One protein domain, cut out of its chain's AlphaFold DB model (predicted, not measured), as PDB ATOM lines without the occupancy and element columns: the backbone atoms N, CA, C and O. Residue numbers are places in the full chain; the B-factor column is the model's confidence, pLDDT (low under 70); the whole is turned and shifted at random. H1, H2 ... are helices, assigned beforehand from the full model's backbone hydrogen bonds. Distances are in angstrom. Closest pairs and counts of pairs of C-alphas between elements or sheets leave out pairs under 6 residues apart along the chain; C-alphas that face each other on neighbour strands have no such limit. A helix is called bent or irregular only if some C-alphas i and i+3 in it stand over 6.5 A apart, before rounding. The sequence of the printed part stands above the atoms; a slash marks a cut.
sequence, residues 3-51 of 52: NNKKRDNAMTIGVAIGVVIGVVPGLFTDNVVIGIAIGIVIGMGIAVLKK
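AT A GLANCE: This is residues 3 to 51 of the 52 residues of an uncharacterized protein of Bacillus cereus VD115 (UniProt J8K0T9). A long helical hairpin: H1, the longer helix, makes most of the length, and after a tight turn at residues 29 to 31 the shorter H2 folds back beside it, the two helices spreading apart away from the turn at a shallow tilt of 22 degrees. The first residues of H1, 3 to 10, stick out free. The printed part has 49 residues with two named helices, H1 then H2, and no named strand; its class is all helix. It is loose, with a radius of gyration of the C-alphas of 12.4 A, and a rod spanning 43 by 17 by 7 A.

IN THESE COORDINATES: H1, residues 3 to 28, measures 38.2 A from C-alpha 3 at (49.231, 40.679, 68.991) to C-alpha 28. H1 is neither bent nor irregular, but only just: C-alphas 22 and 25 are 6.4 A apart. H2, residues 32 to 49, measures 25.5 A and ends with C-alpha 49 at (38.442, 34.903, 85.555).

HOW THE PARTS SIT: H1 touches H2 with residues 18 to 27 alone; their closest C-alphas, of Gly 26 and Gly 35, are 3.6 A apart. This helical hairpin has a shallow tilt of 22 degrees, opposite ways. Every O i to N i+4 pair is within hydrogen-bond range in H2, and 19 of 22 in H1.

THE WHOLE: The C-alphas farthest apart, of Asn 3 and Asp 30, are 43.2 A apart. The printed part has no cut, and the link from H1 to H2 is tight. Mean pLDDT of the printed part is 70.1; residues 3 to 9, 22 to 32 and 49 to 51 are under 70.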
ATOM      1  N   ASN A   3      49.878  41.090  67.742       53.06
ATOM      2  CA  ASN A   3      49.231  40.679  68.991       53.06
ATOM      3  C   ASN A   3      47.708  40.938  69.012       53.06
ATOM      4  O   ASN A   3      46.991  40.375  69.833       53.06
ATOM      5  N   ASN A   4      47.184  41.753  68.087       55.44
ATOM      6  CA  ASN A   4      45.755  42.075  68.074       55.44
ATOM      7  C   ASN A   4      44.891  40.923  67.542       55.44
ATOM      8  O   ASN A   4      43.806  40.687  68.054       55.44
ATOM      9  N   LYS A   5      45.409  40.145  66.583       55.81
ATOM     10  CA  LYS A   5      44.668  39.046  65.950       55.81
ATOM     11  C   LYS A   5      44.489  37.837  66.878       55.81
ATOM     12  O   LYS A   5      43.450  37.196  66.863       55.81
ATOM     13  N   LYS A   6      45.472  37.545  67.744       57.28
ATOM     14  CA  LYS A   6      45.351  36.465  68.745       57.28
ATOM     15  C   LYS A   6      44.350  36.792  69.856       57.28
ATOM     16  O   LYS A   6      43.621  35.902  70.284       57.28
ATOM     17  N   ARG A   7      44.314  38.045  70.321       60.69
ATOM     18  CA  ARG A   7      43.395  38.480  71.387       60.69
ATOM     19  C   ARG A   7      41.950  38.549  70.900       60.69
ATOM     20  O   ARG A   7      41.060  38.110  71.620       60.69
ATOM     21  N   ASP A   8      41.750  39.013  69.671       68.50
ATOM     22  CA  ASP A   8      40.446  39.032  69.002       68.50
ATOM     23  C   ASP A   8      39.877  37.616  68.816       68.50
ATOM     24  O   ASP A   8      38.746  37.337  69.211       68.50
ATOM     25  N   ASN A   9      40.713  36.670  68.369       69.88
ATOM     26  CA  ASN A   9      40.323  35.264  68.260       69.88
ATOM     27  C   ASN A   9      39.982  34.646  69.627       69.88
ATOM     28  O   ASN A   9      38.979  33.955  69.751       69.88
ATOM     29  N   ALA A  10      40.782  34.897  70.668       72.44
ATOM     30  CA  ALA A  10      40.526  34.357  72.007       72.44
ATOM     31  C   ALA A  10      39.261  34.950  72.656       72.44
ATOM     32  O   ALA A  10      38.560  34.266  73.401       72.44
ATOM     33  N   MET A  11      38.962  36.221  72.380       74.25
ATOM     34  CA  MET A  11      37.721  36.861  72.809       74.25
ATOM     35  C   MET A  11      36.522  36.289  72.051       74.25
ATOM     36  O   MET A  11      35.561  35.870  72.690       74.25
ATOM     37  N   THR A  12      36.612  36.181  70.727       81.00
ATOM     38  CA  THR A  12      35.559  35.613  69.874       81.00
ATOM     39  C   THR A  12      35.253  34.162  70.239       81.00
ATOM     40  O   THR A  12      34.089  33.800  70.381       81.00
ATOM     41  N   ILE A  13      36.279  33.341  70.480       80.44
ATOM     42  CA  ILE A  13      36.117  31.945  70.906       80.44
ATOM     43  C   ILE A  13      35.494  31.870  72.308       80.44
ATOM     44  O   ILE A  13      34.576  31.086  72.517       80.44
ATOM     45  N   GLY A  14      35.931  32.704  73.257       75.25
ATOM     46  CA  GLY A  14      35.351  32.735  74.604       75.25
ATOM     47  C   GLY A  14      33.878  33.154  74.616       75.25
ATOM     48  O   GLY A  14      33.070  32.539  75.307       75.25
ATOM     49  N   VAL A  15      33.514  34.154  73.805       80.12
ATOM     50  CA  VAL A  15      32.119  34.589  73.631       80.12
ATOM     51  C   VAL A  15      31.299  33.499  72.944       80.12
ATOM     52  O   VAL A  15      30.225  33.161  73.428       80.12
ATOM     53  N   ALA A  16      31.810  32.895  71.869       78.56
ATOM     54  CA  ALA A  16      31.115  31.827  71.155       78.56
ATOM     55  C   ALA A  16      30.855  30.607  72.055       78.56
ATOM     56  O   ALA A  16      29.736  30.105  72.097       78.56
ATOM     57  N   ILE A  17      31.855  30.168  72.826       80.62
ATOM     58  CA  ILE A  17      31.713  29.050  73.769       80.62
ATOM     59  C   ILE A  17      30.737  29.411  74.896       80.62
ATOM     60  O   ILE A  17      29.858  28.612  75.213       80.62
ATOM     61  N   GLY A  18      30.843  30.614  75.469       71.88
ATOM     62  CA  GLY A  18      29.940  31.070  76.528       71.88
ATOM     63  C   GLY A  18      28.482  31.156  76.068       71.88
ATOM     64  O   GLY A  18      27.585  30.726  76.787       71.88
ATOM     65  N   VAL A  19      28.243  31.638  74.847       75.25
ATOM     66  CA  VAL A  19      26.900  31.698  74.254       75.25
ATOM     67  C   VAL A  19      26.367  30.295  73.972       75.25
ATOM     68  O   VAL A  19      25.232  30.008  74.331       75.25
ATOM     69  N   VAL A  20      27.164  29.394  73.392       75.19
ATOM     70  CA  VAL A  20      26.712  28.022  73.109       75.19
ATOM     71  C   VAL A  20      26.397  27.269  74.405       75.19
ATOM     72  O   VAL A  20      25.327  26.681  74.515       75.19
ATOM     73  N   ILE A  21      27.266  27.332  75.416       73.44
ATOM     74  CA  ILE A  21      27.040  26.646  76.700       73.44
ATOM     75  C   ILE A  21      25.914  27.303  77.509       73.44
ATOM     76  O   ILE A  21      25.212  26.607  78.232       73.44
ATOM     77  N   GLY A  22      25.713  28.617  77.410       66.44
ATOM     78  CA  GLY A  22      24.650  29.301  78.150       66.44
ATOM     79  C   GLY A  22      23.273  29.191  77.495       66.44
ATOM     80  O   GLY A  22      22.274  28.985  78.177       66.44
ATOM     81  N   VAL A  23      23.208  29.319  76.169       66.69
ATOM     82  CA  VAL A  23      21.939  29.420  75.434       66.69
ATOM     83  C   VAL A  23      21.392  28.045  75.068       66.69
ATOM     84  O   VAL A  23      20.197  27.823  75.220       66.69
ATOM     85  N   VAL A  24      22.235  27.100  74.636       68.38
ATOM     86  CA  VAL A  24      21.762  25.777  74.190       68.38
ATOM     87  C   VAL A  24      21.040  25.045  75.332       68.38
ATOM     88  O   VAL A  24      19.861  24.748  75.165       68.38
ATOM     89  N   PRO A  25      21.618  24.845  76.533       62.41
ATOM     90  CA  PRO A  25      20.921  24.155  77.622       62.41
ATOM     91  C   PRO A  25      19.675  24.899  78.119       62.41
ATOM     92  O   PRO A  25      18.715  24.252  78.534       62.41
ATOM     93  N   GLY A  26      19.666  26.237  78.053       63.59
ATOM     94  CA  GLY A  26      18.508  27.060  78.419       63.59
ATOM     95  C   GLY A  26      17.356  27.023  77.434       63.59
ATOM     96  O   GLY A  26      16.230  27.268  77.841       63.59
ATOM     97  N   LEU A  27      17.591  26.654  76.176       63.03
ATOM     98  CA  LEU A  27      16.513  26.424  75.214       63.03
ATOM     99  C   LEU A  27      15.934  25.001  75.294       63.03
ATOM    100  O   LEU A  27      14.792  24.797  74.899       63.03
ATOM    101  N   PHE A  28      16.697  24.030  75.809       62.50
ATOM    102  CA  PHE A  28      16.280  22.622  75.917       62.50
ATOM    103  C   PHE A  28      15.690  22.236  77.280       62.50
ATOM    104  O   PHE A  28      15.245  21.105  77.450       62.50
ATOM    105  N   THR A  29      15.684  23.144  78.255       60.31
ATOM    106  CA  THR A  29      15.007  22.927  79.536       60.31
ATOM    107  C   THR A  29      13.656  23.632  79.520       60.31
ATOM    108  O   THR A  29      13.601  24.842  79.324       60.31
ATOM    109  N   ASP A  30      12.567  22.904  79.799       68.31
ATOM    110  CA  ASP A  30      11.212  23.474  79.967       68.31
ATOM    111  C   ASP A  30      11.179  24.616  81.004       68.31
ATOM    112  O   ASP A  30      10.331  25.505  80.965       68.31
ATOM    113  N   ASN A  31      12.187  24.646  81.881       67.62
ATOM    114  CA  ASN A  31      12.521  25.764  82.750       67.62
ATOM    115  C   ASN A  31      13.680  26.583  82.166       67.62
ATOM    116  O   ASN A  31      14.773  26.603  82.735       67.62
ATOM    117  N   VAL A  32      13.428  27.310  81.074       67.88
ATOM    118  CA  VAL A  32      14.376  28.233  80.409       67.88
ATOM    119  C   VAL A  32      15.111  29.140  81.409       67.88
ATOM    120  O   VAL A  32      16.292  29.447  81.261       67.88
ATOM    121  N   VAL A  33      14.422  29.506  82.491       75.44
ATOM    122  CA  VAL A  33      14.947  30.270  83.630       75.44
ATOM    123  C   VAL A  33      16.186  29.620  84.260       75.44
ATOM    124  O   VAL A  33      17.144  30.319  84.579       75.44
ATOM    125  N   ILE A  34      16.199  28.294  84.419       76.50
ATOM    126  CA  ILE A  34      17.315  27.550  85.019       76.50
ATOM    127  C   ILE A  34      18.522  27.563  84.084       76.50
ATOM    128  O   ILE A  34      19.638  27.818  84.534       76.50
ATOM    129  N   GLY A  35      18.320  27.344  82.784       71.62
ATOM    130  CA  GLY A  35      19.439  27.374  81.848       71.62
ATOM    131  C   GLY A  35      20.005  28.776  81.628       71.62
ATOM    132  O   GLY A  35      21.222  28.915  81.557       71.62
ATOM    133  N   ILE A  36      19.174  29.827  81.647       73.62
ATOM    134  CA  ILE A  36      19.662  31.217  81.661       73.62
ATOM    135  C   ILE A  36      20.438  31.503  82.953       73.62
ATOM    136  O   ILE A  36      21.525  32.073  82.889       73.62
ATOM    137  N   ALA A  37      19.933  31.087  84.118       77.00
ATOM    138  CA  ALA A  37      20.615  31.304  85.393       77.00
ATOM    139  C   ALA A  37      21.993  30.619  85.431       77.00
ATOM    140  O   ALA A  37      22.989  31.255  85.770       77.00
ATOM    141  N   ILE A  38      22.075  29.351  85.017       76.31
ATOM    142  CA  ILE A  38      23.339  28.604  84.948       76.31
ATOM    143  C   ILE A  38      24.267  29.207  83.884       76.31
ATOM    144  O   ILE A  38      25.455  29.404  84.143       76.31
ATOM    145  N   GLY A  39      23.729  29.562  82.716       73.75
ATOM    146  CA  GLY A  39      24.479  30.195  81.635       73.75
ATOM    147  C   GLY A  39      25.094  31.535  82.038       73.75
ATOM    148  O   GLY A  39      26.263  31.780  81.743       73.75
ATOM    149  N   ILE A  40      24.353  32.377  82.767       76.31
ATOM    150  CA  ILE A  40      24.856  33.653  83.291       76.31
ATOM    151  C   ILE A  40      25.905  33.419  84.379       76.31
ATOM    152  O   ILE A  40      26.945  34.069  84.342       76.31
ATOM    153  N   VAL A  41      25.685  32.495  85.319       80.19
ATOM    154  CA  VAL A  41      26.648  32.217  86.403       80.19
ATOM    155  C   VAL A  41      27.975  31.698  85.846       80.19
ATOM    156  O   VAL A  41      29.037  32.203  86.212       80.19
ATOM    157  N   ILE A  42      27.932  30.743  84.916       77.19
ATOM    158  CA  ILE A  42      29.137  30.205  84.269       77.19
ATOM    159  C   ILE A  42      29.778  31.267  83.367       77.19
ATOM    160  O   ILE A  42      30.993  31.464  83.414       77.19
ATOM    161  N   GLY A  43      28.978  31.995  82.582       73.94
ATOM    162  CA  GLY A  43      29.451  33.063  81.704       73.94
ATOM    163  C   GLY A  43      30.123  34.208  82.465       73.94
ATOM    164  O   GLY A  43      31.207  34.643  82.076       73.94
ATOM    165  N   MET A  44      29.538  34.653  83.581       76.25
ATOM    166  CA  MET A  44      30.140  35.649  84.474       76.25
ATOM    167  C   MET A  44      31.387  35.101  85.161       76.25
ATOM    168  O   MET A  44      32.380  35.818  85.223       76.25
ATOM    169  N   GLY A  45      31.384  33.843  85.614       77.19
ATOM    170  CA  GLY A  45      32.569  33.209  86.199       77.19
ATOM    171  C   GLY A  45      33.759  33.218  85.238       77.19
ATOM    172  O   GLY A  45      34.836  33.694  85.588       77.19
ATOM    173  N   ILE A  46      33.557  32.792  83.989       71.38
ATOM    174  CA  ILE A  46      34.609  32.802  82.959       71.38
ATOM    175  C   ILE A  46      35.016  34.238  82.591       71.38
ATOM    176  O   ILE A  46      36.202  34.513  82.402       71.38
ATOM    177  N   ALA A  47      34.063  35.167  82.491       70.50
ATOM    178  CA  ALA A  47      34.350  36.561  82.158       70.50
ATOM    179  C   ALA A  47      35.165  37.274  83.249       70.50
ATOM    180  O   ALA A  47      36.059  38.055  82.922       70.50
ATOM    181  N   VAL A  48      34.879  36.995  84.522       72.81
ATOM    182  CA  VAL A  48      35.622  37.529  85.670       72.81
ATOM    183  C   VAL A  48      37.021  36.917  85.729       72.81
ATOM    184  O   VAL A  48      37.990  37.663  85.801       72.81
ATOM    185  N   LEU A  49      37.145  35.595  85.570       66.94
ATOM    186  CA  LEU A  49      38.442  34.903  85.555       66.94
ATOM    187  C   LEU A  49      39.345  35.307  84.383       66.94
ATOM    188  O   LEU A  49      40.556  35.178  84.475       66.94
ATOM    189  N   LYS A  50      38.775  35.772  83.269       60.72
ATOM    190  CA  LYS A  50      39.538  36.279  82.118       60.72
ATOM    191  C   LYS A  50      39.930  37.757  82.258       60.72
ATOM    192  O   LYS A  50      40.648  38.273  81.399       60.72
ATOM    193  N   LYS A  51      39.386  38.458  83.258       52.00
ATOM    194  CA  LYS A  51      39.686  39.867  83.538       52.00
ATOM    195  C   LYS A  51      40.843  40.033  84.535       52.00
ATOM    196  O   LYS A  51      41.455  41.100  84.521       52.00
TER     197      LYS A  51